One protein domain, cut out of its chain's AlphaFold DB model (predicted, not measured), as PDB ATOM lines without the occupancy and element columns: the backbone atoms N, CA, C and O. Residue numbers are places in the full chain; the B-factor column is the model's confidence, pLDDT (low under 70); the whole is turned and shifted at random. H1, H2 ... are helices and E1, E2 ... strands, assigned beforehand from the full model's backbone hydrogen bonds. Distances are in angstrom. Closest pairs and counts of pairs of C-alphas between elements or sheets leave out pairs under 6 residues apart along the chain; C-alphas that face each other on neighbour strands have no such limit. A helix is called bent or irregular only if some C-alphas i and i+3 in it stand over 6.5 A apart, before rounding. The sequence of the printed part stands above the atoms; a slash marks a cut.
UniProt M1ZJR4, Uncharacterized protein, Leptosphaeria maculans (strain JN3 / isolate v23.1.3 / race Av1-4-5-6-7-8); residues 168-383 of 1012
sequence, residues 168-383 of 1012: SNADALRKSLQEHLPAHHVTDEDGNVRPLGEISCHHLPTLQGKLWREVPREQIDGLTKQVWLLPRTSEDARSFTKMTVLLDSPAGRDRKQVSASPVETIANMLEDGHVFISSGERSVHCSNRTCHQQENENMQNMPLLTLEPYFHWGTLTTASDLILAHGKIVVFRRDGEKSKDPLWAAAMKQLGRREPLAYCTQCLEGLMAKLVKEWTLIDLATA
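This is residues 168 to 383 of the 1012 residues of an uncharacterized protein of Leptosphaeria maculans (strain JN3 / isolate v23.1.3 / race Av1-4-5-6-7-8) (UniProt M1ZJR4). A small, strongly twisted sheet of four short strands, with H4b and H8 over one face, makes the body at one end, and a long loop of helices reaches out from it: H2 runs outward, H3 makes the turn at the far tip, and H4 runs back to the sheet, with H9 set between H2b and H4a. H1 packs on H2a beside the body, while H6 and H7 lie at the end of the long axis opposite H3. The printed part has 216 residues with nine named helices and four named strands, in the order H1 H2 H3 H4 E1 H5 E2 E3 H6 H7 E4 H8 H9. The mixed sheet runs E3 E1 E2 E4, and the class is mixed, helices and strands. The whole is compact, with a radius of gyration of the C-alphas of 19.1 A and spans of 66 by 47 by 27 A.

The sheet holds E1, residues 274 to 279, 14.2 A long; E2, residues 304 to 309, 16.0 A; E3, residues 331 to 333; and E4, residues 357 to 360. E1 begins at C-alpha 274 (116.190, 155.169, 84.043). H2, residues 204 to 229, was assigned as one helix by its hydrogen bonds but is bent, with C-alphas 212 and 215 6.7 A apart; its arms are H2a, residues 204 to 212, 12.8 A, and H2b, residues 215 to 229, 21.7 A. H4, residues 250 to 271, likewise assigned as one helix, is bent, with C-alphas 259 and 262 6.6 A apart; its arms are H4a, residues 250 to 259, 14.9 A, and H4b, residues 262 to 271, 14.2 A. H1 takes residues 168 to 180, 18.4 A, from C-alpha 168 (103.454, 148.820, 72.881). H3 is residues 235 to 245, H5 292 to 295, H6 337 to 340, H7 342 to 351 and H8 361 to 368. H9, residues 371 to 382, 16.2 A, ends at C-alpha 382 (130.803, 144.853, 100.648).

E1 and E2 are antiparallel, with N 277 and O 306 2.8 A apart, within hydrogen-bond range. E2 and E4 are antiparallel, with N 305 and O 359 at 2.9 A. E3 and E1 are parallel, with N 278 and O 332 at 2.8 A. E3, H6 H7, E4 form a split strand-helix-strand unit, two strands running the same way with E1 and E2 between them; its crossover is right-handed. H4b and H8 are on the same face of the sheet, giving two layers, helices over one face: H4b at a height of 9.4 A, H8 at 7.0 A, standing up from the sheet. H2a only grazes the sheet and touches H4b at a shallow tilt of 27 degrees, opposite ways, closest at the C-alphas of Thr 206 and Glu 271, 4.0 A. H1 touches H2a at a shallow tilt of 26 degrees, the same way, closest at the C-alphas of Leu 177 and Gln 208, 7.0 A. H9, with residues 371 to 376 alone, touches H2b about perpendicular at 78 degrees, closest at the C-alphas of Pro 216 and Val 372, 4.6 A. H9, with residues 374 to 378 alone, touches H4a at a steep tilt of 48 degrees, closest at the C-alphas of Ser 259 and Glu 374, 7.2 A. H3 and H5 touch no helix; H6 and H7 are close but not clearly touching, with the C-alphas of Ser 339 and Ala 345 5.7 A apart. Every O i to N i+4 pair is within hydrogen-bond range in H1, H2a, H3, H4b, H7, H8 and H9, against 10 of 11 in H2b and 4 of 6 in H4a; H5 and H6 are too short for such a pair.

The two C-alphas farthest apart are those of Thr 233 and Pro 342, 66.8 A. The printed part has no cut. The links H1 to H2, E1 to H5 and E2 to E3 are long. Mean pLDDT of the printed part is 90.6; under 70 are residues 232 to 233, 236 to 237, 240 to 241, 243 to 247 and 353.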
ATOM      1  N   SER A 168     102.587 149.793  73.563       96.50
ATOM      2  CA  SER A 168     103.454 148.820  72.881       96.50
ATOM      3  C   SER A 168     104.929 148.853  73.317       96.50
ATOM      4  O   SER A 168     105.591 147.817  73.309       96.50
ATOM      5  N   ASN A 169     105.456 150.007  73.742       97.38
ATOM      6  CA  ASN A 169     106.819 150.124  74.271       97.38
ATOM      7  C   ASN A 169     106.923 149.575  75.705       97.38
ATOM      8  O   ASN A 169     107.913 148.932  76.052       97.38
ATOM      9  N   ALA A 170     105.892 149.804  76.527       97.44
ATOM     10  CA  ALA A 170     105.787 149.204  77.854       97.44
ATOM     11  C   ALA A 170     105.631 147.679  77.745       97.44
ATOM     12  O   ALA A 170     106.293 146.940  78.470       97.44
ATOM     13  N   ASP A 171     104.824 147.205  76.797       97.56
ATOM     14  CA  ASP A 171     104.575 145.780  76.575       97.56
ATOM     15  C   ASP A 171     105.791 145.060  75.967       97.56
ATOM     16  O   ASP A 171     106.081 143.924  76.341       97.56
ATOM     17  N   ALA A 172     106.594 145.740  75.140       97.56
ATOM     18  CA  ALA A 172     107.907 145.245  74.719       97.56
ATOM     19  C   ALA A 172     108.865 145.043  75.912       97.56
ATOM     20  O   ALA A 172     109.570 144.031  75.974       97.56
ATOM     21  N   LEU A 173     108.862 145.958  76.894       98.06
ATOM     22  CA  LEU A 173     109.629 145.777  78.131       98.06
ATOM     23  C   LEU A 173     109.040 144.674  79.017       98.06
ATOM     24  O   LEU A 173     109.804 143.871  79.548       98.06
ATOM     25  N   ARG A 174     107.707 144.573  79.133       98.12
ATOM     26  CA  ARG A 174     107.053 143.456  79.834       98.12
ATOM     27  C   ARG A 174     107.466 142.114  79.234       98.12
ATOM     28  O   ARG A 174     107.870 141.237  79.983       98.12
ATOM     29  N   LYS A 175     107.456 141.964  77.907       98.12
ATOM     30  CA  LYS A 175     107.865 140.718  77.242       98.12
ATOM     31  C   LYS A 175     109.318 140.338  77.565       98.12
ATOM     32  O   LYS A 175     109.562 139.230  78.031       98.12
ATOM     33  N   SER A 176     110.264 141.271  77.420       97.75
ATOM     34  CA  SER A 176     111.678 141.052  77.785       97.75
ATOM     35  C   SER A 176     111.854 140.681  79.265       97.75
ATOM     36  O   SER A 176     112.618 139.776  79.600       97.75
ATOM     37  N   LEU A 177     111.113 141.327  80.170       98.12
ATOM     38  CA  LEU A 177     111.123 140.977  81.591       98.12
ATOM     39  C   LEU A 177     110.511 139.588  81.838       98.12
ATOM     40  O   LEU A 177     111.088 138.816  82.593       98.12
ATOM     41  N   GLN A 178     109.408 139.223  81.183       98.00
ATOM     42  CA  GLN A 178     108.767 137.908  81.318       98.00
ATOM     43  C   GLN A 178     109.664 136.759  80.828       98.00
ATOM     44  O   GLN A 178     109.644 135.674  81.404       98.00
ATOM     45  N   GLU A 179     110.480 136.999  79.802       97.81
ATOM     46  CA  GLU A 179     111.429 136.021  79.252       97.81
ATOM     47  C   GLU A 179     112.711 135.858  80.097       97.81
ATOM     48  O   GLU A 179     113.476 134.911  79.881       97.81
ATOM     49  N   HIS A 180     113.003 136.776  81.033       97.62
ATOM     50  CA  HIS A 180     114.329 136.869  81.668       97.62
ATOM     51  C   HIS A 180     114.352 137.098  83.190       97.62
ATOM     52  O   HIS A 180     115.370 136.794  83.820       97.62
ATOM     53  N   LEU A 181     113.282 137.622  83.791       97.81
ATOM     54  CA  LEU A 181     113.154 137.882  85.226       97.81
ATOM     55  C   LEU A 181     112.303 136.770  85.874       97.81
ATOM     56  O   LEU A 181     111.122 136.656  85.551       97.81
ATOM     57  N   PRO A 182     112.856 135.945  86.787       97.69
ATOM     58  CA  PRO A 182     112.085 134.917  87.484       97.69
ATOM     59  C   PRO A 182     110.882 135.509  88.227       97.69
ATOM     60  O   PRO A 182     110.998 136.561  88.858       97.69
ATOM     61  N   ALA A 183     109.745 134.810  88.190       97.88
ATOM     62  CA  ALA A 183     108.454 135.328  88.653       97.88
ATOM     63  C   ALA A 183     108.458 135.849  90.106       97.88
ATOM     64  O   ALA A 183     107.756 136.806  90.410       97.88
ATOM     65  N   HIS A 184     109.279 135.290  91.002       97.56
ATOM     66  CA  HIS A 184     109.394 135.759  92.392       97.56
ATOM     67  C   HIS A 184     110.127 137.100  92.568       97.56
ATOM     68  O   HIS A 184     110.018 137.701  93.633       97.56
ATOM     69  N   HIS A 185     110.839 137.597  91.550       97.88
ATOM     70  CA  HIS A 185     111.421 138.953  91.546       97.88
ATOM     71  C   HIS A 185     110.479 140.011  90.951       97.88
ATOM     72  O   HIS A 185     110.742 141.212  91.077       97.88
ATOM     73  N   VAL A 186     109.392 139.578  90.311       98.19
ATOM     74  CA  VAL A 186     108.386 140.435  89.676       98.19
ATOM     75  C   VAL A 186     107.446 140.977  90.758       98.19
ATOM     76  O   VAL A 186     106.507 140.303  91.178       98.19
ATOM     77  N   THR A 187     107.725 142.186  91.259       98.06
ATOM     78  CA  THR A 187     106.928 142.827  92.323       98.06
ATOM     79  C   THR A 187     106.278 144.130  91.881       98.06
ATOM     80  O   THR A 187     106.804 144.830  91.020       98.06
ATOM     81  N   ASP A 188     105.190 144.503  92.548       97.94
ATOM     82  CA  ASP A 188     104.635 145.852  92.483       97.94
ATOM     83  C   ASP A 188     105.510 146.906  93.200       97.94
ATOM     84  O   ASP A 188     106.545 146.597  93.803       97.94
ATOM     85  N   GLU A 189     105.061 148.164  93.119       96.38
ATOM     86  CA  GLU A 189     105.674 149.350  93.736       96.38
ATOM     87  C   GLU A 189     105.743 149.272  95.277       96.38
ATOM     88  O   GLU A 189     106.597 149.915  95.886       96.38
ATOM     89  N   ASP A 190     104.870 148.474  95.903       96.81
ATOM     90  CA  ASP A 190     104.815 148.240  97.351       96.81
ATOM     91  C   ASP A 190     105.690 147.039  97.791       96.81
ATOM     92  O   ASP A 190     105.911 146.832  98.987       96.81
ATOM     93  N   GLY A 191     106.234 146.273  96.836       96.62
ATOM     94  CA  GLY A 191     107.133 145.136  97.056       96.62
ATOM     95  C   GLY A 191     106.458 143.759  97.103       96.62
ATOM     96  O   GLY A 191     107.129 142.776  97.420       96.62
ATOM     97  N   ASN A 192     105.167 143.654  96.777       97.75
ATOM     98  CA  ASN A 192     104.438 142.383  96.717       97.75
ATOM     99  C   ASN A 192     104.674 141.693  95.367       97.75
ATOM    100  O   ASN A 192     104.617 142.349  94.331       97.75
ATOM    101  N   VAL A 193     104.886 140.374  95.353       98.00
ATOM    102  CA  VAL A 193     104.991 139.598  94.101       98.00
ATOM    103  C   VAL A 193     103.650 139.621  93.358       98.00
ATOM    104  O   VAL A 193     102.616 139.348  93.969       98.00
ATOM    105  N   ARG A 194     103.660 139.933  92.054       98.06
ATOM    106  CA  ARG A 194     102.458 140.016  91.202       98.06
ATOM    107  C   ARG A 194     102.706 139.523  89.772       98.06
ATOM    108  O   ARG A 194     103.842 139.579  89.305       98.06
ATOM    109  N   PRO A 195     101.657 139.129  89.028       98.00
ATOM    110  CA  PRO A 195     101.722 138.982  87.576       98.00
ATOM    111  C   PRO A 195     102.175 140.280  86.891       98.00
ATOM    112  O   PRO A 195     101.706 141.371  87.212       98.00
ATOM    113  N   LEU A 196     103.050 140.171  85.889       97.75
ATOM    114  CA  LEU A 196     103.661 141.329  85.223       97.75
ATOM    115  C   LEU A 196     102.659 142.233  84.469       97.75
ATOM    116  O   LEU A 196     102.928 143.417  84.261       97.75
ATOM    117  N   GLY A 197     101.495 141.691  84.096       97.38
ATOM    118  CA  GLY A 197     100.388 142.455  83.509       97.38
ATOM    119  C   GLY A 197      99.706 143.410  84.498       97.38
ATOM    120  O   GLY A 197      99.324 144.508  84.102       97.38
ATOM    121  N   GLU A 198      99.626 143.050  85.786       97.44
ATOM    122  CA  GLU A 198      99.089 143.928  86.844       97.44
ATOM    123  C   GLU A 198     100.037 145.080  87.196       97.44
ATOM    124  O   GLU A 198      99.632 146.065  87.818       97.44
ATOM    125  N   ILE A 199     101.322 144.960  86.852       97.94
ATOM    126  CA  ILE A 199     102.331 145.912  87.302       97.94
ATOM    127  C   ILE A 199     102.232 147.216  86.509       97.94
ATOM    128  O   ILE A 199     102.260 147.246  85.272       97.94
ATOM    129  N   SER A 200     102.153 148.300  87.287       97.00
ATOM    130  CA  SER A 200     102.265 149.695  86.866       97.00
ATOM    131  C   SER A 200     103.350 149.864  85.810       97.00
ATOM    132  O   SER A 200     104.517 149.526  86.031       97.00
ATOM    133  N   CYS A 201     102.985 150.440  84.665       96.81
ATOM    134  CA  CYS A 201     103.933 150.658  83.578       96.81
ATOM    135  C   CYS A 201     105.088 151.596  83.991       96.81
ATOM    136  O   CYS A 201     106.155 151.544  83.388       96.81
ATOM    137  N   HIS A 202     104.923 152.402  85.047       96.38
ATOM    138  CA  HIS A 202     105.981 153.248  85.605       96.38
ATOM    139  C   HIS A 202     107.029 152.458  86.417       96.38
ATOM    140  O   HIS A 202     108.142 152.949  86.582       96.38
ATOM    141  N   HIS A 203     106.718 151.239  86.881       97.62
ATOM    142  CA  HIS A 203     107.630 150.391  87.666       97.62
ATOM    143  C   HIS A 203     108.482 149.432  86.810       97.62
ATOM    144  O   HIS A 203     109.454 148.850  87.292       97.62
ATOM    145  N   LEU A 204     108.164 149.272  85.519       97.88
ATOM    146  CA  LEU A 204     108.887 148.364  84.615       97.88
ATOM    147  C   LEU A 204     110.403 148.662  84.496       97.88
ATOM    148  O   LEU A 204     111.174 147.699  84.484       97.88
ATOM    149  N   PRO A 205     110.886 149.926  84.476       97.88
ATOM    150  CA  PRO A 205     112.326 150.206  84.499       97.88
ATOM    151  C   PRO A 205     112.995 149.721  85.796       97.88
ATOM    152  O   PRO A 205     114.068 149.120  85.758       97.88
ATOM    153  N   THR A 206     112.315 149.860  86.939       97.88
ATOM    154  CA  THR A 206     112.799 149.361  88.235       97.88
ATOM    155  C   THR A 206     112.899 147.831  88.257       97.88
ATOM    156  O   THR A 206     113.864 147.288  88.799       97.88
ATOM    157  N   LEU A 207     111.982 147.112  87.594       98.06
ATOM    158  CA  LEU A 207     112.121 145.665  87.370       98.06
ATOM    159  C   LEU A 207     113.308 145.313  86.459       98.06
ATOM    160  O   LEU A 207     113.976 144.305  86.694       98.06
ATOM    161  N   GLN A 208     113.633 146.149  85.467       97.56
ATOM    162  CA  GLN A 208     114.868 145.990  84.693       97.56
ATOM    163  C   GLN A 208     116.107 146.178  85.589       97.56
ATOM    164  O   GLN A 208     117.069 145.424  85.463       97.56
ATOM    165  N   GLY A 209     116.062 147.085  86.569       97.38
ATOM    166  CA  GLY A 209     117.077 147.191  87.625       97.38
ATOM    167  C   GLY A 209     117.236 145.902  88.445       97.38
ATOM    168  O   GLY A 209     118.357 145.417  88.626       97.38
ATOM    169  N   LYS A 210     116.125 145.261  88.836       97.62
ATOM    170  CA  LYS A 210     116.148 143.952  89.522       97.62
ATOM    171  C   LYS A 210     116.754 142.833  88.674       97.62
ATOM    172  O   LYS A 210     117.506 142.020  89.213       97.62
ATOM    173  N   LEU A 211     116.503 142.809  87.361       97.31
ATOM    174  CA  LEU A 211     117.156 141.874  86.433       97.31
ATOM    175  C   LEU A 211     118.688 142.041  86.436       97.31
ATOM    176  O   LEU A 211     119.417 141.054  86.344       97.31
ATOM    177  N   TRP A 212     119.181 143.273  86.594       97.81
ATOM    178  CA  TRP A 212     120.614 143.557  86.711       97.81
ATOM    179  C   TRP A 212     121.203 143.260  88.096       97.81
ATOM    180  O   TRP A 212     122.405 143.007  88.161       97.81
ATOM    181  N   ARG A 213     120.420 143.280  89.188       97.00
ATOM    182  CA  ARG A 213     120.919 143.094  90.568       97.00
ATOM    183  C   ARG A 213     120.651 141.710  91.165       97.00
ATOM    184  O   ARG A 213     121.585 141.051  91.616       97.00
ATOM    185  N   GLU A 214     119.396 141.270  91.201       96.94
ATOM    186  CA  GLU A 214     118.984 140.136  92.041       96.94
ATOM    187  C   GLU A 214     119.079 138.784  91.319       96.94
ATOM    188  O   GLU A 214     119.468 137.785  91.925       96.94
ATOM    189  N   VAL A 215     118.848 138.743  90.002       96.44
ATOM    190  CA  VAL A 215     119.020 137.511  89.204       96.44
ATOM    191  C   VAL A 215     120.477 137.007  89.207       96.44
ATOM    192  O   VAL A 215     120.688 135.807  89.402       96.44
ATOM    193  N   PRO A 216     121.512 137.866  89.077       96.75
ATOM    194  CA  PRO A 216     122.900 137.447  89.266       96.75
ATOM    195  C   PRO A 216     123.186 136.944  90.683       96.75
ATOM    196  O   PRO A 216     123.929 135.978  90.837       96.75
ATOM    197  N   ARG A 217     122.587 137.555  91.713       95.69
ATOM    198  CA  ARG A 217     122.755 137.141  93.114       95.69
ATOM    199  C   ARG A 217     122.163 135.774  93.394       95.69
ATOM    200  O   ARG A 217     122.845 134.947  93.986       95.69
ATOM    201  N   GLU A 218     120.964 135.486  92.906       95.69
ATOM    202  CA  GLU A 218     120.366 134.153  93.024       95.69
ATOM    203  C   GLU A 218     121.227 133.078  92.335       95.69
ATOM    204  O   GLU A 218     121.410 131.983  92.872       95.69
ATOM    205  N   GLN A 219     121.847 133.411  91.196       95.50
ATOM    206  CA  GLN A 219     122.806 132.532  90.521       95.50
ATOM    207  C   GLN A 219     124.100 132.341  91.333       95.50
ATOM    208  O   GLN A 219     124.592 131.215  91.419       95.50
ATOM    209  N   ILE A 220     124.627 133.387  91.987       94.06
ATOM    210  CA  ILE A 220     125.753 133.274  92.937       94.06
ATOM    211  C   ILE A 220     125.373 132.375  94.114       94.06
ATOM    212  O   ILE A 220     126.166 131.525  94.514       94.06
ATOM    213  N   ASP A 221     124.164 132.520  94.647       92.44
ATOM    214  CA  ASP A 221     123.657 131.748  95.778       92.44
ATOM    215  C   ASP A 221     123.496 130.261  95.414       92.44
ATOM    216  O   ASP A 221     123.901 129.380  96.178       92.44
ATOM    217  N   GLY A 222     122.971 129.969  94.220       92.69
ATOM    218  CA  GLY A 222     122.883 128.621  93.655       92.69
ATOM    219  C   GLY A 222     124.257 127.982  93.430       92.69
ATOM    220  O   GLY A 222     124.508 126.877  93.916       92.69
ATOM    221  N   LEU A 223     125.177 128.698  92.772       89.62
ATOM    222  CA  LEU A 223     126.564 128.259  92.575       89.62
ATOM    223  C   LEU A 223     127.278 128.026  93.910       89.62
ATOM    224  O   LEU A 223     127.962 127.021  94.081       89.62
ATOM    225  N   THR A 224     127.086 128.915  94.885       88.06
ATOM    226  CA  THR A 224     127.676 128.802  96.223       88.06
ATOM    227  C   THR A 224     127.168 127.545  96.926       88.06
ATOM    228  O   THR A 224     127.978 126.741  97.391       88.06
ATOM    229  N   LYS A 225     125.849 127.306  96.936       89.50
ATOM    230  CA  LYS A 225     125.234 126.086  97.497       89.50
ATOM    231  C   LYS A 225     125.784 124.813  96.836       89.50
ATOM    232  O   LYS A 225     126.095 123.862  97.548       89.50
ATOM    233  N   GLN A 226     125.989 124.802  95.517       84.56
ATOM    234  CA  GLN A 226     126.616 123.676  94.809       84.56
ATOM    235  C   GLN A 226     128.103 123.496  95.173       84.56
ATOM    236  O   GLN A 226     128.532 122.384  95.480       84.56
ATOM    237  N   VAL A 227     128.895 124.574  95.204       83.06
ATOM    238  CA  VAL A 227     130.334 124.527  95.525       83.06
ATOM    239  C   VAL A 227     130.595 124.067  96.967       83.06
ATOM    240  O   VAL A 227     131.571 123.357  97.200       83.06
ATOM    241  N   TRP A 228     129.717 124.383  97.927       76.19
ATOM    242  CA  TRP A 228     129.807 123.850  99.296       76.19
ATOM    243  C   TRP A 228     129.509 122.344  99.404       76.19
ATOM    244  O   TRP A 228     129.952 121.716 100.366       76.19
ATOM    245  N   LEU A 229     128.783 121.763  98.441       78.00
ATOM    246  CA  LEU A 229     128.467 120.328  98.391       78.00
ATOM    247  C   LEU A 229     129.522 119.506  97.630       78.00
ATOM    248  O   LEU A 229     129.618 118.294  97.834       78.00
ATOM    249  N   LEU A 230     130.332 120.137  96.775       70.81
ATOM    250  CA  LEU A 230     131.400 119.457  96.042       70.81
ATOM    251  C   LEU A 230     132.584 119.092  96.962       70.81
ATOM    252  O   LEU A 230     133.072 119.934  97.725       70.81
ATOM    253  N   PRO A 231     133.132 117.862  96.871       71.88
ATOM    254  CA  PRO A 231     134.364 117.509  97.567       71.88
ATOM    255  C   PRO A 231     135.517 118.443  97.177       71.88
ATOM    256  O   PRO A 231     135.800 118.635  95.996       71.88
ATOM    257  N   ARG A 232     136.257 118.952  98.177       66.31
ATOM    258  CA  ARG A 232     137.404 119.886  98.027       66.31
ATOM    259  C   ARG A 232     138.576 119.375  97.160       66.31
ATOM    260  O   ARG A 232     139.606 120.038  97.066       66.31
ATOM    261  N   THR A 233     138.454 118.185  96.584       69.19
ATOM    262  CA  THR A 233     139.420 117.546  95.688       69.19
ATOM    263  C   THR A 233     139.137 117.783  94.204       69.19
ATOM    264  O   THR A 233     140.010 117.454  93.404       69.19
ATOM    265  N   SER A 234     137.976 118.336  93.815       72.88
ATOM    266  CA  SER A 234     137.701 118.667  92.406       72.88
ATOM    267  C   SER A 234     138.575 119.820  91.901       72.88
ATOM    268  O   SER A 234     139.040 120.672  92.667       72.88
ATOM    269  N   GLU A 235     138.814 119.861  90.591       72.94
ATOM    270  CA  GLU A 235     139.620 120.926  89.986       72.94
ATOM    271  C   GLU A 235     138.826 122.233  89.843       72.94
ATOM    272  O   GLU A 235     139.397 123.315  89.972       72.94
ATOM    273  N   ASP A 236     137.497 122.155  89.756       63.62
ATOM    274  CA  ASP A 236     136.588 123.308  89.799       63.62
ATOM    275  C   ASP A 236     136.720 124.085  91.115       63.62
ATOM    276  O   ASP A 236     136.818 125.315  91.119       63.62
ATOM    277  N   ALA A 237     136.838 123.366  92.240       65.69
ATOM    278  CA  ALA A 237     137.095 123.975  93.539       65.69
ATOM    279  C   ALA A 237     138.446 124.718  93.562       65.69
ATOM    280  O   ALA A 237     138.563 125.766  94.205       65.69
ATOM    281  N   ARG A 238     139.461 124.243  92.820       70.75
ATOM    282  CA  ARG A 238     140.741 124.960  92.653       70.75
ATOM    283  C   ARG A 238     140.577 126.209  91.795       70.75
ATOM    284  O   ARG A 238     141.154 127.235  92.143       70.75
ATOM    285  N   SER A 239     139.794 126.154  90.719       70.38
ATOM    286  CA  SER A 239     139.494 127.313  89.869       70.38
ATOM    287  C   SER A 239     138.765 128.414  90.645       70.38
ATOM    288  O   SER A 239     139.190 129.572  90.603       70.38
ATOM    289  N   PHE A 240     137.759 128.057  91.448       68.62
ATOM    290  CA  PHE A 240     137.061 129.005  92.324       68.62
ATOM    291  C   PHE A 240     137.987 129.564  93.421       68.62
ATOM    292  O   PHE A 240     138.064 130.777  93.611       68.62
ATOM    293  N   THR A 241     138.790 128.710  94.072       69.88
ATOM    294  CA  THR A 241     139.794 129.133  95.074       69.88
ATOM    295  C   THR A 241     140.857 130.062  94.475       69.88
ATOM    296  O   THR A 241     141.300 131.018  95.107       69.88
ATOM    297  N   LYS A 242     141.270 129.830  93.226       74.44
ATOM    298  CA  LYS A 242     142.216 130.691  92.501       74.44
ATOM    299  C   LYS A 242     141.603 132.058  92.178       74.44
ATOM    300  O   LYS A 242     142.335 133.045  92.131       74.44
ATOM    301  N   MET A 243     140.281 132.144  92.005       68.06
ATOM    302  CA  MET A 243     139.578 133.419  91.852       68.06
ATOM    303  C   MET A 243     139.564 134.229  93.158       68.06
ATOM    304  O   MET A 243     139.867 135.424  93.102       68.06
ATOM    305  N   THR A 244     139.291 133.596  94.308       67.50
ATOM    306  CA  THR A 244     139.297 134.259  95.628       67.50
ATOM    307  C   THR A 244     140.695 134.640  96.107       67.50
ATOM    308  O   THR A 244     140.888 135.782  96.503       67.50
ATOM    309  N   VAL A 245     141.711 133.782  95.958       68.75
ATOM    310  CA  VAL A 245     143.113 134.125  96.306       68.75
ATOM    311  C   VAL A 245     143.633 135.334  95.500       68.75
ATOM    312  O   VAL A 245     144.498 136.079  95.959       68.75
ATOM    313  N   LEU A 246     143.070 135.600  94.316       63.50
ATOM    314  CA  LEU A 246     143.350 136.806  93.526       63.50
ATOM    315  C   LEU A 246     142.541 138.056  93.964       63.50
ATOM    316  O   LEU A 246     142.542 139.048  93.232       63.50
ATOM    317  N   LEU A 247     141.825 138.036  95.096       63.94
ATOM    318  CA  LEU A 247     141.124 139.190  95.708       63.94
ATOM    319  C   LEU A 247     141.833 139.747  96.953       63.94
ATOM    320  O   LEU A 247     141.614 140.904  97.332       63.94
ATOM    321  N   ASP A 248     142.703 138.945  97.565       70.12
ATOM    322  CA  ASP A 248     143.467 139.325  98.758       70.12
ATOM    323  C   ASP A 248     144.679 140.211  98.431       70.12
ATOM    324  O   ASP A 248     145.185 140.929  99.291       70.12
ATOM    325  N   SER A 249     145.125 140.225  97.170       81.44
ATOM    326  CA  SER A 249     146.123 141.191  96.704       81.44
ATOM    327  C   SER A 249     145.477 142.573  96.521       81.44
ATOM    328  O   SER A 249     144.575 142.691  95.685       81.44
ATOM    329  N   PRO A 250     145.936 143.641  97.209       79.38
ATOM    330  CA  PRO A 250     145.312 144.965  97.118       79.38
ATOM    331  C   PRO A 250     145.337 145.529  95.689       79.38
ATOM    332  O   PRO A 250     144.304 145.942  95.178       79.38
ATOM    333  N   ALA A 251     146.456 145.393  94.968       78.75
ATOM    334  CA  ALA A 251     146.545 145.788  93.557       78.75
ATOM    335  C   ALA A 251     145.628 144.964  92.621       78.75
ATOM    336  O   ALA A 251     145.300 145.400  91.515       78.75
ATOM    337  N   GLY A 252     145.210 143.766  93.046       76.06
ATOM    338  CA  GLY A 252     144.182 142.972  92.368       76.06
ATOM    339  C   GLY A 252     142.758 143.445  92.678       76.06
ATOM    340  O   GLY A 252     141.883 143.311  91.823       76.06
ATOM    341  N   ARG A 253     142.534 144.020  93.867       77.75
ATOM    342  CA  ARG A 253     141.248 144.566  94.319       77.75
ATOM    343  C   ARG A 253     140.891 145.840  93.560       77.75
ATOM    344  O   ARG A 253     139.842 145.867  92.925       77.75
ATOM    345  N   ASP A 254     141.798 146.816  93.513       80.12
ATOM    346  CA  ASP A 254     141.582 148.103  92.831       80.12
ATOM    347  C   ASP A 254     141.161 147.904  91.363       80.12
ATOM    348  O   ASP A 254     140.160 148.449  90.894       80.12
ATOM    349  N   ARG A 255     141.887 147.043  90.633       79.38
ATOM    350  CA  ARG A 255     141.625 146.775  89.209       79.38
ATOM    351  C   ARG A 255     140.294 146.051  88.958       79.38
ATOM    352  O   ARG A 255     139.730 146.206  87.879       79.38
ATOM    353  N   LYS A 256     139.805 145.271  89.925       78.56
ATOM    354  CA  LYS A 256     138.510 144.567  89.866       78.56
ATOM    355  C   LYS A 256     137.344 145.468  90.279       78.56
ATOM    356  O   LYS A 256     136.280 145.402  89.676       78.56
ATOM    357  N   GLN A 257     137.546 146.370  91.236       80.50
ATOM    358  CA  GLN A 257     136.530 147.357  91.609       80.50
ATOM    359  C   GLN A 257     136.189 148.292  90.431       80.50
ATOM    360  O   GLN A 257     135.032 148.663  90.246       80.50
ATOM    361  N   VAL A 258     137.171 148.594  89.570       83.94
ATOM    362  CA  VAL A 258     136.968 149.362  88.326       83.94
ATOM    363  C   VAL A 258     136.126 148.617  87.273       83.94
ATOM    364  O   VAL A 258     135.447 149.288  86.499       83.94
ATOM    365  N   SER A 259     136.123 147.275  87.226       83.06
ATOM    366  CA  SER A 259     135.269 146.521  86.286       83.06
ATOM    367  C   SER A 259     133.846 146.301  86.797       83.06
ATOM    368  O   SER A 259     132.921 146.268  85.987       83.06
ATOM    369  N   ALA A 260     133.663 146.210  88.117       90.25
ATOM    370  CA  ALA A 260     132.357 145.965  88.723       90.25
ATOM    371  C   ALA A 260     131.524 147.242  88.954       90.25
ATOM    372  O   ALA A 260     130.303 147.207  88.818       90.25
ATOM    373  N   SER A 261     132.163 148.389  89.225       94.31
ATOM    374  CA  SER A 261     131.477 149.673  89.460       94.31
ATOM    375  C   SER A 261     130.459 150.081  88.368       94.31
ATOM    376  O   SER A 261     129.384 150.561  88.736       94.31
ATOM    377  N   PRO A 262     130.697 149.865  87.054       95.94
ATOM    378  CA  PRO A 262     129.677 150.084  86.028       95.94
ATOM    379  C   PRO A 262     128.404 149.247  86.215       95.94
ATOM    380  O   PRO A 262     127.322 149.772  85.993       95.94
ATOM    381  N   VAL A 263     128.509 147.985  86.648       96.69
ATOM    382  CA  VAL A 263     127.349 147.093  86.853       96.69
ATOM    383  C   VAL A 263     126.456 147.606  87.980       96.69
ATOM    384  O   VAL A 263     125.249 147.737  87.797       96.69
ATOM    385  N   GLU A 264     127.062 147.947  89.119       96.31
ATOM    386  CA  GLU A 264     126.366 148.540  90.265       96.31
ATOM    387  C   GLU A 264     125.692 149.864  89.875       96.31
ATOM    388  O   GLU A 264     124.520 150.085  90.173       96.31
ATOM    389  N   THR A 265     126.404 150.717  89.131       96.88
ATOM    390  CA  THR A 265     125.879 152.012  88.675       96.88
ATOM    391  C   THR A 265     124.684 151.839  87.735       96.88
ATOM    392  O   THR A 265     123.676 152.517  87.912       96.88
ATOM    393  N   ILE A 266     124.761 150.919  86.765       97.62
ATOM    394  CA  ILE A 266     123.657 150.630  85.837       97.62
ATOM    395  C   ILE A 266     122.435 150.108  86.601       97.62
ATOM    396  O   ILE A 266     121.341 150.635  86.414       97.62
ATOM    397  N   ALA A 267     122.613 149.126  87.493       97.31
ATOM    398  CA  ALA A 267     121.513 148.562  88.275       97.31
ATOM    399  C   ALA A 267     120.796 149.631  89.121       97.31
ATOM    400  O   ALA A 267     119.569 149.697  89.116       97.31
ATOM    401  N   ASN A 268     121.558 150.503  89.791       97.00
ATOM    402  CA  ASN A 268     121.007 151.585  90.610       97.00
ATOM    403  C   ASN A 268     120.235 152.612  89.762       97.00
ATOM    404  O   ASN A 268     119.125 152.983  90.120       97.00
ATOM    405  N   MET A 269     120.780 153.023  88.610       97.31
ATOM    406  CA  MET A 269     120.112 153.976  87.712       97.31
ATOM    407  C   MET A 269     118.789 153.417  87.161       97.31
ATOM    408  O   MET A 269     117.791 154.135  87.118       97.31
ATOM    409  N   LEU A 270     118.757 152.139  86.763       97.44
ATOM    410  CA  LEU A 270     117.527 151.475  86.313       97.44
ATOM    411  C   LEU A 270     116.479 151.397  87.440       97.44
ATOM    412  O   LEU A 270     115.305 151.675  87.202       97.44
ATOM    413  N   GLU A 271     116.894 151.097  88.677       96.38
ATOM    414  CA  GLU A 271     116.002 151.151  89.846       96.38
ATOM    415  C   GLU A 271     115.433 152.551  90.100       96.38
ATOM    416  O   GLU A 271     114.221 152.673  90.292       96.38
ATOM    417  N   ASP A 272     116.269 153.589  89.986       96.38
ATOM    418  CA  ASP A 272     115.904 155.016  90.027       96.38
ATOM    419  C   ASP A 272     115.055 155.474  88.811       96.38
ATOM    420  O   ASP A 272     114.875 156.673  88.584       96.38
ATOM    421  N   GLY A 273     114.535 154.548  87.998       96.56
ATOM    422  CA  GLY A 273     113.624 154.849  86.894       96.56
ATOM    423  C   GLY A 273     114.313 155.350  85.624       96.56
ATOM    424  O   GLY A 273     113.734 156.160  84.900       96.56
ATOM    425  N   HIS A 274     115.538 154.908  85.333       97.44
ATOM    426  CA  HIS A 274     116.190 155.169  84.043       97.44
ATOM    427  C   HIS A 274     115.936 154.034  83.042       97.44
ATOM    428  O   HIS A 274     115.658 152.901  83.419       97.44
ATOM    429  N   VAL A 275     116.061 154.342  81.753       97.62
ATOM    430  CA  VAL A 275     115.978 153.394  80.632       97.62
ATOM    431  C   VAL A 275     117.164 153.585  79.685       97.62
ATOM    432  O   VAL A 275     117.776 154.656  79.651       97.62
ATOM    433  N   PHE A 276     117.492 152.553  78.905       97.88
ATOM    434  CA  PHE A 276     118.509 152.646  77.856       97.88
ATOM    435  C   PHE A 276     117.939 153.317  76.608       97.88
ATOM    436  O   PHE A 276     116.964 152.838  76.029       97.88
ATOM    437  N   ILE A 277     118.578 154.396  76.166       97.00
ATOM    438  CA  ILE A 277     118.180 155.170  74.994       97.00
ATOM    439  C   ILE A 277     119.317 155.171  73.971       97.00
ATOM    440  O   ILE A 277     120.460 155.478  74.289       97.00
ATOM    441  N   SER A 278     119.013 154.831  72.722       96.19
ATOM    442  CA  SER A 278     119.934 154.980  71.599       96.19
ATOM    443  C   SER A 278     120.049 156.461  71.237       96.19
ATOM    444  O   SER A 278     119.167 157.018  70.580       96.19
ATOM    445  N   SER A 279     121.134 157.108  71.665       88.62
ATOM    446  CA  SER A 279     121.420 158.500  71.316       88.62
ATOM    447  C   SER A 279     121.950 158.598  69.883       88.62
ATOM    448  O   SER A 279     122.988 158.026  69.561       88.62
ATOM    449  N   GLY A 280     121.265 159.358  69.025       80.19
ATOM    450  CA  GLY A 280     121.732 159.647  67.666       80.19
ATOM    451  C   GLY A 280     122.935 160.599  67.652       80.19
ATOM    452  O   GLY A 280     122.879 161.652  68.286       80.19
ATOM    453  N   GLU A 281     123.994 160.208  66.933       70.69
ATOM    454  CA  GLU A 281     125.179 160.977  66.469       70.69
ATOM    455  C   GLU A 281     125.968 161.855  67.467       70.69
ATOM    456  O   GLU A 281     127.002 162.421  67.112       70.69
ATOM    457  N   ARG A 282     125.565 161.958  68.736       72.75
ATOM    458  CA  ARG A 282     126.323 162.713  69.742       72.75
ATOM    459  C   ARG A 282     127.639 162.005  70.053       72.75
ATOM    460  O   ARG A 282     127.646 160.847  70.461       72.75
ATOM    461  N   SER A 283     128.741 162.747  69.956       74.94
ATOM    462  CA  SER A 283     130.103 162.305  70.273       74.94
ATOM    463  C   SER A 283     130.323 162.126  71.787       74.94
ATOM    464  O   SER A 283     131.102 162.850  72.408       74.94
ATOM    465  N   VAL A 284     129.604 161.188  72.403       83.25
ATOM    466  CA  VAL A 284     129.741 160.835  73.822       83.25
ATOM    467  C   VAL A 284     130.756 159.700  73.958       83.25
ATOM    468  O   VAL A 284     130.694 158.707  73.240       83.25
ATOM    469  N   HIS A 285     131.695 159.801  74.895       91.75
ATOM    470  CA  HIS A 285     132.623 158.701  75.154       91.75
ATOM    471  C   HIS A 285     131.968 157.625  76.027       91.75
ATOM    472  O   HIS A 285     131.269 157.934  76.992       91.75
ATOM    473  N   CYS A 286     132.231 156.350  75.729       94.12
ATOM    474  CA  CYS A 286     131.714 155.253  76.542       94.12
ATOM    475  C   CYS A 286     132.242 155.347  77.988       94.12
ATOM    476  O   CYS A 286     133.449 155.297  78.216       94.12
ATOM    477  N   SER A 287     131.336 155.428  78.965       95.25
ATOM    478  CA  SER A 287     131.620 155.597  80.395       95.25
ATOM    479  C   SER A 287     132.274 154.371  81.050       95.25
ATOM    480  O   SER A 287     132.797 154.464  82.163       95.25
ATOM    481  N   ASN A 288     132.294 153.212  80.378       95.19
ATOM    482  CA  ASN A 288     133.085 152.067  80.826       95.19
ATOM    483  C   ASN A 288     134.587 152.354  80.642       95.19
ATOM    484  O   ASN A 288     135.109 152.294  79.532       95.19
ATOM    485  N   ARG A 289     135.307 152.545  81.754       93.12
ATOM    486  CA  ARG A 289     136.769 152.767  81.807       93.12
ATOM    487  C   ARG A 289     137.625 151.613  81.258       93.12
ATOM    488  O   ARG A 289     138.843 151.740  81.196       93.12
ATOM    489  N   THR A 290     137.018 150.478  80.909       92.06
ATOM    490  CA  THR A 290     137.677 149.341  80.240       92.06
ATOM    491  C   THR A 290     137.324 149.230  78.750       92.06
ATOM    492  O   THR A 290     137.670 148.242  78.106       92.06
ATOM    493  N   CYS A 291     136.639 150.230  78.184       94.50
ATOM    494  CA  CYS A 291     136.260 150.259  76.776       94.50
ATOM    495  C   CYS A 291     137.462 150.560  75.866       94.50
ATOM    496  O   CYS A 291     137.888 151.706  75.737       94.50
ATOM    497  N   HIS A 292     137.950 149.538  75.157       88.88
ATOM    498  CA  HIS A 292     139.030 149.662  74.165       88.88
ATOM    499  C   HIS A 292     138.725 150.624  73.001       88.88
ATOM    500  O   HIS A 292     139.633 151.018  72.276       88.88
ATOM    501  N   GLN A 293     137.465 151.024  72.812       83.81
ATOM    502  CA  GLN A 293     137.071 151.960  71.756       83.81
ATOM    503  C   GLN A 293     137.470 153.410  72.080       83.81
ATOM    504  O   GLN A 293     137.589 154.215  71.163       83.81
ATOM    505  N   GLN A 294     137.754 153.739  73.352       79.50
ATOM    506  CA  GLN A 294     138.306 155.050  73.732       79.50
ATOM    507  C   GLN A 294     139.681 155.329  73.094       79.50
ATOM    508  O   GLN A 294     140.066 156.485  72.964       79.50
ATOM    509  N   GLU A 295     140.417 154.288  72.688       83.69
ATOM    510  CA  GLU A 295     141.745 154.395  72.065       83.69
ATOM    511  C   GLU A 295     141.692 154.402  70.521       83.69
ATOM    512  O   GLU A 295     142.739 154.453  69.878       83.69
ATOM    513  N   ASN A 296     140.504 154.297  69.905       83.75
ATOM    514  CA  ASN A 296     140.365 153.981  68.480       83.75
ATOM    515  C   ASN A 296     139.350 154.895  67.769       83.75
ATOM    516  O   ASN A 296     138.189 154.534  67.568       83.75
ATOM    517  N   GLU A 297     139.820 156.073  67.348       78.62
ATOM    518  CA  GLU A 297     139.025 157.150  66.730       78.62
ATOM    519  C   GLU A 297     138.209 156.716  65.495       78.62
ATOM    520  O   GLU A 297     137.205 157.345  65.174       78.62
ATOM    521  N   ASN A 298     138.577 155.612  64.835       78.12
ATOM    522  CA  ASN A 298     137.856 155.052  63.686       78.12
ATOM    523  C   ASN A 298     136.539 154.323  64.048       78.12
ATOM    524  O   ASN A 298     135.854 153.837  63.151       78.12
ATOM    525  N   MET A 299     136.167 154.211  65.331       71.50
ATOM    526  CA  MET A 299     134.924 153.549  65.776       71.50
ATOM    527  C   MET A 299     133.734 154.502  66.016       71.50
ATOM    528  O   MET A 299     132.772 154.123  66.681       71.50
ATOM    529  N   GLN A 300     133.761 155.708  65.436       71.19
ATOM    530  CA  GLN A 300     132.708 156.737  65.568       71.19
ATOM    531  C   GLN A 300     131.284 156.261  65.215       71.19
ATOM    532  O   GLN A 300     130.321 156.794  65.756       71.19
ATOM    533  N   ASN A 301     131.136 155.239  64.368       81.38
ATOM    534  CA  ASN A 301     129.835 154.792  63.854       81.38
ATOM    535  C   ASN A 301     129.114 153.756  64.746       81.38
ATOM    536  O   ASN A 301     128.102 153.198  64.323       81.38
ATOM    537  N   MET A 302     129.624 153.425  65.940       85.19
ATOM    538  CA  MET A 302     128.957 152.449  66.816       85.19
ATOM    539  C   MET A 302     127.872 153.117  67.679       85.19
ATOM    540  O   MET A 302     128.187 154.083  68.374       85.19
ATOM    541  N   PRO A 303     126.623 152.603  67.707       91.56
ATOM    542  CA  PRO A 303     125.557 153.201  68.505       91.56
ATOM    543  C   PRO A 303     125.898 153.209  70.002       91.56
ATOM    544  O   PRO A 303     126.340 152.209  70.583       91.56
ATOM    545  N   LEU A 304     125.676 154.372  70.615       94.62
ATOM    546  CA  LEU A 304     125.927 154.656  72.023       94.62
ATOM    547  C   LEU A 304     124.601 154.754  72.777       94.62
ATOM    548  O   LEU A 304     123.684 155.481  72.393       94.62
ATOM    549  N   LEU A 305     124.527 154.004  73.870       96.38
ATOM    550  CA  LEU A 305     123.324 153.795  74.657       96.38
ATOM    551  C   LEU A 305     123.429 154.638  75.924       96.38
ATOM    552  O   LEU A 305     124.224 154.323  76.811       96.38
ATOM    553  N   THR A 306     122.667 155.722  75.992       96.06
ATOM    554  CA  THR A 306     122.585 156.597  77.157       96.06
ATOM    555  C   THR A 306     121.591 156.035  78.172       96.06
ATOM    556  O   THR A 306     120.469 155.678  77.823       96.06
ATOM    557  N   LEU A 307     121.990 155.949  79.442       96.69
ATOM    558  CA  LEU A 307     121.047 155.779  80.547       96.69
ATOM    559  C   LEU A 307     120.439 157.135  80.884       96.69
ATOM    560  O   LEU A 307     121.139 158.054  81.316       96.69
ATOM    561  N   GLU A 308     119.131 157.248  80.693       95.75
ATOM    562  CA  GLU A 308     118.382 158.489  80.876       95.75
ATOM    563  C   GLU A 308     117.085 158.239  81.645       95.75
ATOM    564  O   GLU A 308     116.520 157.150  81.532       95.75
ATOM    565  N   PRO A 309     116.578 159.225  82.407       95.81
ATOM    566  CA  PRO A 309     115.326 159.064  83.129       95.81
ATOM    567  C   PRO A 309     114.168 158.761  82.169       95.81
ATOM    568  O   PRO A 309     114.034 159.373  81.096       95.81
ATOM    569  N   TYR A 310     113.335 157.806  82.580       95.31
ATOM    570  CA  TYR A 310     112.019 157.561  82.010       95.31
ATOM    571  C   TYR A 310     111.068 158.718  82.365       95.31
ATOM    572  O   TYR A 310     111.226 159.403  83.375       95.31
ATOM    573  N   PHE A 311     110.077 158.936  81.502       93.06
ATOM    574  CA  PHE A 311     109.100 160.018  81.617       93.06
ATOM    575  C   PHE A 311     107.684 159.499  81.384       93.06
ATOM    576  O   PHE A 311     106.839 159.519  82.275       93.06
ATOM    577  N   HIS A 312     107.435 159.043  80.158       96.00
ATOM    578  CA  HIS A 312     106.142 158.569  79.691       96.00
ATOM    579  C   HIS A 312     106.367 157.673  78.469       96.00
ATOM    580  O   HIS A 312     107.110 158.062  77.565       96.00
ATOM    581  N   TRP A 313     105.707 156.517  78.386       97.19
ATOM    582  CA  TRP A 313     105.960 155.519  77.335       97.19
ATOM    583  C   TRP A 313     105.799 156.037  75.900       97.19
ATOM    584  O   TRP A 313     106.632 155.742  75.052       97.19
ATOM    585  N   GLY A 314     104.809 156.893  75.640       96.88
ATOM    586  CA  GLY A 314     104.639 157.597  74.360       96.88
ATOM    587  C   GLY A 314     105.718 158.626  73.986       96.88
ATOM    588  O   GLY A 314     105.676 159.133  72.873       96.88
ATOM    589  N   THR A 315     106.678 158.956  74.862       96.69
ATOM    590  CA  THR A 315     107.883 159.741  74.481       96.69
ATOM    591  C   THR A 315     109.022 158.858  73.965       96.69
ATOM    592  O   THR A 315     110.045 159.370  73.508       96.69
ATOM    593  N   LEU A 316     108.848 157.537  74.050       97.38
ATOM    594  CA  LEU A 316     109.799 156.521  73.630       97.38
ATOM    595  C   LEU A 316     109.263 155.762  72.406       97.38
ATOM    596  O   LEU A 316     108.056 155.728  72.170       97.38
ATOM    597  N   THR A 317     110.160 155.094  71.689       97.56
ATOM    598  CA  THR A 317     109.853 153.999  70.753       97.56
ATOM    599  C   THR A 317     110.848 152.872  70.999       97.56
ATOM    600  O   THR A 317     112.031 153.155  71.188       97.56
ATOM    601  N   THR A 318     110.425 151.608  71.013       97.69
ATOM    602  CA  THR A 318     111.363 150.475  71.124       97.69
ATOM    603  C   THR A 318     112.308 150.434  69.918       97.69
ATOM    604  O   THR A 318     111.871 150.413  68.769       97.69
ATOM    605  N   ALA A 319     113.617 150.397  70.174       97.31
ATOM    606  CA  ALA A 319     114.662 150.258  69.165       97.31
ATOM    607  C   ALA A 319     114.818 148.781  68.765       97.31
ATOM    608  O   ALA A 319     115.787 148.120  69.133       97.31
ATOM    609  N   SER A 320     113.826 148.245  68.049       96.38
ATOM    610  CA  SER A 320     113.763 146.829  67.648       96.38
ATOM    611  C   SER A 320     114.930 146.377  66.756       96.38
ATOM    612  O   SER A 320     115.154 145.181  66.593       96.38
ATOM    613  N   ASP A 321     115.689 147.323  66.197       96.12
ATOM    614  CA  ASP A 321     116.939 147.109  65.470       96.12
ATOM    615  C   ASP A 321     118.148 146.795  66.378       96.12
ATOM    616  O   ASP A 321     119.152 146.260  65.910       96.12
ATOM    617  N   LEU A 322     118.057 147.089  67.680       96.25
ATOM    618  CA  LEU A 322     119.138 146.947  68.660       96.25
ATOM    619  C   LEU A 322     118.854 145.809  69.652       96.25
ATOM    620  O   LEU A 322     118.665 146.024  70.851       96.25
ATOM    621  N   ILE A 323     118.858 144.570  69.154       96.06
ATOM    622  CA  ILE A 323     118.749 143.363  69.990       96.06
ATOM    623  C   ILE A 323     120.076 143.137  70.727       96.06
ATOM    624  O   ILE A 323     121.052 142.682  70.136       96.06
ATOM    625  N   LEU A 324     120.110 143.429  72.030       96.81
ATOM    626  CA  LEU A 324     121.321 143.334  72.852       96.81
ATOM    627  C   LEU A 324     121.241 142.216  73.887       96.81
ATOM    628  O   LEU A 324     120.208 142.003  74.525       96.81
ATOM    629  N   ALA A 325     122.364 141.522  74.088       96.31
ATOM    630  CA  ALA A 325     122.535 140.478  75.098       96.31
ATOM    631  C   ALA A 325     121.438 139.389  75.065       96.31
ATOM    632  O   ALA A 325     121.089 138.828  76.108       96.31
ATOM    633  N   HIS A 326     120.942 139.059  73.866       95.94
ATOM    634  CA  HIS A 326     119.824 138.136  73.606       95.94
ATOM    635  C   HIS A 326     118.468 138.609  74.169       95.94
ATOM    636  O   HIS A 326     117.738 137.812  74.744       95.94
ATOM    637  N   GLY A 327     118.145 139.902  74.043       96.00
ATOM    638  CA  GLY A 327     116.849 140.465  74.460       96.00
ATOM    639  C   GLY A 327     116.796 140.954  75.911       96.00
ATOM    640  O   GLY A 327     115.864 141.660  76.288       96.00
ATOM    641  N   LYS A 328     117.841 140.681  76.704       97.00
ATOM    642  CA  LYS A 328     117.971 141.072  78.124       97.00
ATOM    643  C   LYS A 328     118.102 142.575  78.366       97.00
ATOM    644  O   LYS A 328     118.032 143.024  79.510       97.00
ATOM    645  N   ILE A 329     118.318 143.348  77.308       97.44
ATOM    646  CA  ILE A 329     118.305 144.805  77.341       97.44
ATOM    647  C   ILE A 329     117.379 145.288  76.232       97.44
ATOM    648  O   ILE A 329     117.745 145.248  75.060       97.44
ATOM    649  N   VAL A 330     116.203 145.784  76.614       97.75
ATOM    650  CA  VAL A 330     115.384 146.608  75.719       97.75
ATOM    651  C   VAL A 330     116.006 147.998  75.645       97.75
ATOM    652  O   VAL A 330     116.357 148.584  76.673       97.75
ATOM    653  N   VAL A 331     116.151 148.501  74.423       97.88
ATOM    654  CA  VAL A 331     116.633 149.847  74.107       97.88
ATOM    655  C   VAL A 331     115.487 150.642  73.495       97.88
ATOM    656  O   VAL A 331     114.654 150.089  72.779       97.88
ATOM    657  N   PHE A 332     115.460 151.945  73.751       97.94
ATOM    658  CA  PHE A 332     114.463 152.868  73.221       97.94
ATOM    659  C   PHE A 332     115.101 154.001  72.409       97.94
ATOM    660  O   PHE A 332     116.305 154.237  72.464       97.94
ATOM    661  N   ARG A 333     114.285 154.742  71.666       97.00
ATOM    662  CA  ARG A 333     114.607 156.006  70.987       97.00
ATOM    663  C   ARG A 333     113.656 157.093  71.510       97.00
ATOM    664  O   ARG A 333     112.571 156.762  71.979       97.00
ATOM    665  N   ARG A 334     114.032 158.379  71.453       95.38
ATOM    666  CA  ARG A 334     113.164 159.525  71.844       95.38
ATOM    667  C   ARG A 334     112.400 160.129  70.653       95.38
ATOM    668  O   ARG A 334     112.300 161.344  70.508       95.38
ATOM    669  N   ASP A 335     111.881 159.278  69.781       95.56
ATOM    670  CA  ASP A 335     111.131 159.614  68.558       95.56
ATOM    671  C   ASP A 335     109.634 159.236  68.637       95.56
ATOM    672  O   ASP A 335     108.899 159.406  67.660       95.56
ATOM    673  N   GLY A 336     109.178 158.765  69.806       96.31
ATOM    674  CA  GLY A 336     107.780 158.419  70.070       96.31
ATOM    675  C   GLY A 336     106.824 159.605  69.914       96.31
ATOM    676  O   GLY A 336     107.225 160.762  69.979       96.31
ATOM    677  N   GLU A 337     105.535 159.325  69.735       96.19
ATOM    678  CA  GLU A 337     104.482 160.313  69.449       96.19
ATOM    679  C   GLU A 337     104.555 161.597  70.301       96.19
ATOM    680  O   GLU A 337     104.611 162.701  69.755       96.19
ATOM    681  N   LYS A 338     104.644 161.465  71.632       95.56
ATOM    682  CA  LYS A 338     104.729 162.600  72.564       95.56
ATOM    683  C   LYS A 338     106.086 163.305  72.565       95.56
ATOM    684  O   LYS A 338     106.184 164.371  73.152       95.56
ATOM    685  N   SER A 339     107.136 162.783  71.925       94.81
ATOM    686  CA  SER A 339     108.404 163.522  71.798       94.81
ATOM    687  C   SER A 339     108.314 164.699  70.816       94.81
ATOM    688  O   SER A 339     109.128 165.621  70.895       94.81
ATOM    689  N   LYS A 340     107.296 164.694  69.941       94.69
ATOM    690  CA  LYS A 340     106.979 165.766  68.983       94.69
ATOM    691  C   LYS A 340     106.261 166.961  69.625       94.69
ATOM    692  O   LYS A 340     106.274 168.049  69.057       94.69
ATOM    693  N   ASP A 341     105.649 166.768  70.793       96.12
ATOM    694  CA  ASP A 341     105.012 167.835  71.569       96.12
ATOM    695  C   ASP A 341     106.094 168.781  72.141       96.12
ATOM    696  O   ASP A 341     107.008 168.316  72.840       96.12
ATOM    697  N   PRO A 342     106.022 170.104  71.884       94.94
ATOM    698  CA  PRO A 342     107.015 171.063  72.360       94.94
ATOM    699  C   PRO A 342     107.145 171.113  73.891       94.94
ATOM    700  O   PRO A 342     108.229 171.434  74.381       94.94
ATOM    701  N   LEU A 343     106.103 170.769  74.658       93.44
ATOM    702  CA  LEU A 343     106.144 170.724  76.123       93.44
ATOM    703  C   LEU A 343     107.022 169.566  76.617       93.44
ATOM    704  O   LEU A 343     107.926 169.768  77.433       93.44
ATOM    705  N   TRP A 344     106.824 168.364  76.069       93.56
ATOM    706  CA  TRP A 344     107.668 167.203  76.366       93.56
ATOM    707  C   TRP A 344     109.092 167.397  75.839       93.56
ATOM    708  O   TRP A 344     110.052 167.108  76.558       93.56
ATOM    709  N   ALA A 345     109.257 167.949  74.633       91.94
ATOM    710  CA  ALA A 345     110.567 168.287  74.083       91.94
ATOM    711  C   ALA A 345     111.325 169.289  74.976       91.94
ATOM    712  O   ALA A 345     112.518 169.107  75.237       91.94
ATOM    713  N   ALA A 346     110.643 170.310  75.508       92.38
ATOM    714  CA  ALA A 346     111.220 171.259  76.456       92.38
ATOM    715  C   ALA A 346     111.609 170.591  77.785       92.38
ATOM    716  O   ALA A 346     112.733 170.792  78.251       92.38
ATOM    717  N   ALA A 347     110.739 169.758  78.367       90.75
ATOM    718  CA  ALA A 347     111.018 169.033  79.609       90.75
ATOM    719  C   ALA A 347     112.232 168.092  79.470       90.75
ATOM    720  O   ALA A 347     113.167 168.147  80.275       90.75
ATOM    721  N   MET A 348     112.285 167.300  78.392       90.88
ATOM    722  CA  MET A 348     113.432 166.436  78.084       90.88
ATOM    723  C   MET A 348     114.717 167.253  77.868       90.88
ATOM    724  O   MET A 348     115.776 166.879  78.373       90.88
ATOM    725  N   LYS A 349     114.641 168.413  77.197       90.69
ATOM    726  CA  LYS A 349     115.785 169.321  76.975       90.69
ATOM    727  C   LYS A 349     116.281 170.015  78.253       90.69
ATOM    728  O   LYS A 349     117.452 170.389  78.321       90.69
ATOM    729  N   GLN A 350     115.430 170.199  79.265       89.25
ATOM    730  CA  GLN A 350     115.853 170.707  80.576       89.25
ATOM    731  C   GLN A 350     116.584 169.637  81.396       89.25
ATOM    732  O   GLN A 350     117.595 169.942  82.027       89.25
ATOM    733  N   LEU A 351     116.103 168.390  81.370       80.25
ATOM    734  CA  LEU A 351     116.624 167.311  82.217       80.25
ATOM    735  C   LEU A 351     117.820 166.572  81.593       80.25
ATOM    736  O   LEU A 351     118.739 166.192  82.317       80.25
ATOM    737  N   GLY A 352     117.908 166.509  80.262       75.25
ATOM    738  CA  GLY A 352     119.089 166.056  79.510       75.25
ATOM    739  C   GLY A 352     120.304 167.002  79.561       75.25
ATOM    740  O   GLY A 352     121.125 166.986  78.648       75.25
ATOM    741  N   ARG A 353     120.404 167.861  80.588       64.62
ATOM    742  CA  ARG A 353     121.535 168.780  80.835       64.62
ATOM    743  C   ARG A 353     122.667 168.171  81.669       64.62
ATOM    744  O   ARG A 353     123.711 168.803  81.806       64.62
ATOM    745  N   ARG A 354     122.468 166.990  82.258       80.44
ATOM    746  CA  ARG A 354     123.554 166.207  82.870       80.44
ATOM    747  C   ARG A 354     124.229 165.365  81.794       80.44
ATOM    748  O   ARG A 354     123.544 164.881  80.900       80.44
ATOM    749  N   GLU A 355     125.540 165.167  81.907       89.06
ATOM    750  CA  GLU A 355     126.273 164.200  81.084       89.06
ATOM    751  C   GLU A 355     125.686 162.794  81.328       89.06
ATOM    752  O   GLU A 355     125.774 162.296  82.455       89.06
ATOM    753  N   PRO A 356     125.029 162.161  80.337       91.75
ATOM    754  CA  PRO A 356     124.406 160.861  80.536       91.75
ATOM    755  C   PRO A 356     125.470 159.760  80.536       91.75
ATOM    756  O   PRO A 356     126.438 159.810  79.773       91.75
ATOM    757  N   LEU A 357     125.274 158.725  81.356       95.25
ATOM    758  CA  LEU A 357     126.137 157.545  81.326       95.25
ATOM    759  C   LEU A 357     125.901 156.794  80.014       95.25
ATOM    760  O   LEU A 357     124.806 156.282  79.785       95.25
ATOM    761  N   ALA A 358     126.918 156.742  79.156       95.69
ATOM    762  CA  ALA A 358     126.829 156.181  77.815       95.69
ATOM    763  C   ALA A 358     127.632 154.884  77.697       95.69
ATOM    764  O   ALA A 358     128.807 154.819  78.063       95.69
ATOM    765  N   TYR A 359     127.037 153.847  77.119       96.31
ATOM    766  CA  TYR A 359     127.698 152.566  76.888       96.31
ATOM    767  C   TYR A 359     127.581 152.174  75.418       96.31
ATOM    768  O   TYR A 359     126.490 152.183  74.857       96.31
ATOM    769  N   CYS A 360     128.695 151.820  74.775       95.56
ATOM    770  CA  CYS A 360     128.618 151.168  73.471       95.56
ATOM    771  C   CYS A 360     128.078 149.741  73.644       95.56
ATOM    772  O   CYS A 360     128.308 149.107  74.682       95.56
ATOM    773  N   THR A 361     127.393 149.234  72.619       95.62
ATOM    774  CA  THR A 361     126.756 147.903  72.608       95.62
ATOM    775  C   THR A 361     127.689 146.807  73.136       95.62
ATOM    776  O   THR A 361     127.380 146.159  74.134       95.62
ATOM    777  N   GLN A 362     128.898 146.701  72.574       95.75
ATOM    778  CA  GLN A 362     129.919 145.717  72.960       95.75
ATOM    779  C   GLN A 362     130.319 145.780  74.444       95.75
ATOM    780  O   GLN A 362     130.595 144.747  75.059       95.75
ATOM    781  N   CYS A 363     130.368 146.975  75.044       96.50
ATOM    782  CA  CYS A 363     130.637 147.098  76.476       96.50
ATOM    783  C   CYS A 363     129.445 146.656  77.313       96.50
ATOM    784  O   CYS A 363     129.647 145.997  78.328       96.50
ATOM    785  N   LEU A 364     128.228 147.006  76.904       97.06
ATOM    786  CA  LEU A 364     127.023 146.693  77.659       97.06
ATOM    787  C   LEU A 364     126.732 145.182  77.645       97.06
ATOM    788  O   LEU A 364     126.539 144.581  78.700       97.06
ATOM    789  N   GLU A 365     126.858 144.530  76.488       96.94
ATOM    790  CA  GLU A 365     126.816 143.065  76.371       96.94
ATOM    791  C   GLU A 365     127.975 142.394  77.119       96.94
ATOM    792  O   GLU A 365     127.792 141.405  77.831       96.94
ATOM    793  N   GLY A 366     129.176 142.973  77.022       96.38
ATOM    794  CA  GLY A 366     130.359 142.523  77.745       96.38
ATOM    795  C   GLY A 366     130.271 142.688  79.267       96.38
ATOM    796  O   GLY A 366     131.064 142.054  79.969       96.38
ATOM    797  N   LEU A 367     129.349 143.509  79.780       96.56
ATOM    798  CA  LEU A 367     128.987 143.607  81.196       96.56
ATOM    799  C   LEU A 367     127.892 142.584  81.539       96.56
ATOM    800  O   LEU A 367     128.071 141.831  82.494       96.56
ATOM    801  N   MET A 368     126.842 142.452  80.714       97.12
ATOM    802  CA  MET A 368     125.788 141.434  80.884       97.12
ATOM    803  C   MET A 368     126.352 140.014  80.980       97.12
ATOM    804  O   MET A 368     126.043 139.278  81.916       97.12
ATOM    805  N   ALA A 369     127.254 139.647  80.066       96.12
ATOM    806  CA  ALA A 369     127.922 138.345  80.051       96.12
ATOM    807  C   ALA A 369     128.835 138.094  81.273       96.12
ATOM    808  O   ALA A 369     129.323 136.980  81.462       96.12
ATOM    809  N   LYS A 370     129.090 139.117  82.101       95.69
ATOM    810  CA  LYS A 370     129.913 139.039  83.316       95.69
ATOM    811  C   LYS A 370     129.130 139.328  84.601       95.69
ATOM    812  O   LYS A 370     129.738 139.239  85.662       95.69
ATOM    813  N   LEU A 371     127.823 139.610  84.540       95.56
ATOM    814  CA  LEU A 371     126.992 140.024  85.684       95.56
ATOM    815  C   LEU A 371     127.255 139.220  86.964       95.56
ATOM    816  O   LEU A 371     127.655 139.789  87.973       95.56
ATOM    817  N   VAL A 372     127.101 137.894  86.900       95.81
ATOM    818  CA  VAL A 372     127.308 136.959  88.026       95.81
ATOM    819  C   VAL A 372     128.701 137.121  88.641       95.81
ATOM    820  O   VAL A 372     128.874 137.129  89.859       95.81
ATOM    821  N   LYS A 373     129.720 137.290  87.798       93.94
ATOM    822  CA  LYS A 373     131.108 137.443  88.228       93.94
ATOM    823  C   LYS A 373     131.346 138.808  88.869       93.94
ATOM    824  O   LYS A 373     131.962 138.857  89.926       93.94
ATOM    825  N   GLU A 374     130.884 139.897  88.262       94.62
ATOM    826  CA  GLU A 374     131.101 141.237  88.814       94.62
ATOM    827  C   GLU A 374     130.275 141.461  90.100       94.62
ATOM    828  O   GLU A 374     130.802 142.029  91.052       94.62
ATOM    829  N   TRP A 375     129.063 140.896  90.220       95.06
ATOM    830  CA  TRP A 375     128.325 140.861  91.496       95.06
ATOM    831  C   TRP A 375     129.021 140.023  92.569       95.06
ATOM    832  O   TRP A 375     129.109 140.469  93.708       95.06
ATOM    833  N   THR A 376     129.643 138.890  92.210       93.25
ATOM    834  CA  THR A 376     130.499 138.140  93.154       93.25
ATOM    835  C   THR A 376     131.627 139.027  93.703       93.25
ATOM    836  O   THR A 376     132.021 138.887  94.857       93.25
ATOM    837  N   LEU A 377     132.153 139.963  92.901       91.50
ATOM    838  CA  LEU A 377     133.180 140.914  93.337       91.50
ATOM    839  C   LEU A 377     132.611 142.023  94.237       91.50
ATOM    840  O   LEU A 377     133.275 142.389  95.205       91.50
ATOM    841  N   ILE A 378     131.408 142.528  93.948       93.25
ATOM    842  CA  ILE A 378     130.714 143.547  94.760       93.25
ATOM    843  C   ILE A 378     130.334 142.974  96.127       93.25
ATOM    844  O   ILE A 378     130.658 143.566  97.157       93.25
ATOM    845  N   ASP A 379     129.713 141.797  96.164       92.56
ATOM    846  CA  ASP A 379     129.251 141.182  97.409       92.56
ATOM    847  C   ASP A 379     130.440 140.728  98.284       92.56
ATOM    848  O   ASP A 379     130.415 140.910  99.501       92.56
ATOM    849  N   LEU A 380     131.560 140.279  97.692       89.56
ATOM    850  CA  LEU A 380     132.813 140.029  98.432       89.56
ATOM    851  C   LEU A 380     133.541 141.308  98.888       89.56
ATOM    852  O   LEU A 380     134.315 141.249  99.844       89.56
ATOM    853  N   ALA A 381     133.332 142.452  98.227       88.88
ATOM    854  CA  ALA A 381     133.914 143.737  98.629       88.88
ATOM    855  C   ALA A 381     133.074 144.472  99.691       88.88
ATOM    856  O   ALA A 381     133.626 145.224 100.495       88.88
ATOM    857  N   THR A 382     131.756 144.256  99.697       89.69
ATOM    858  CA  THR A 382     130.803 144.853 100.648       89.69
ATOM    859  C   THR A 382     130.563 143.984 101.884       89.69
ATOM    860  O   THR A 382     130.174 144.518 102.926       89.69
ATOM    861  N   ALA A 383     130.846 142.676 101.816       87.56
ATOM    862  CA  ALA A 383     130.834 141.782 102.969       87.56
ATOM    863  C   ALA A 383     131.674 142.370 104.126       87.56
ATOM    864  O   ALA A 383     132.883 142.579 103.974       87.56
TER     865      ALA A 383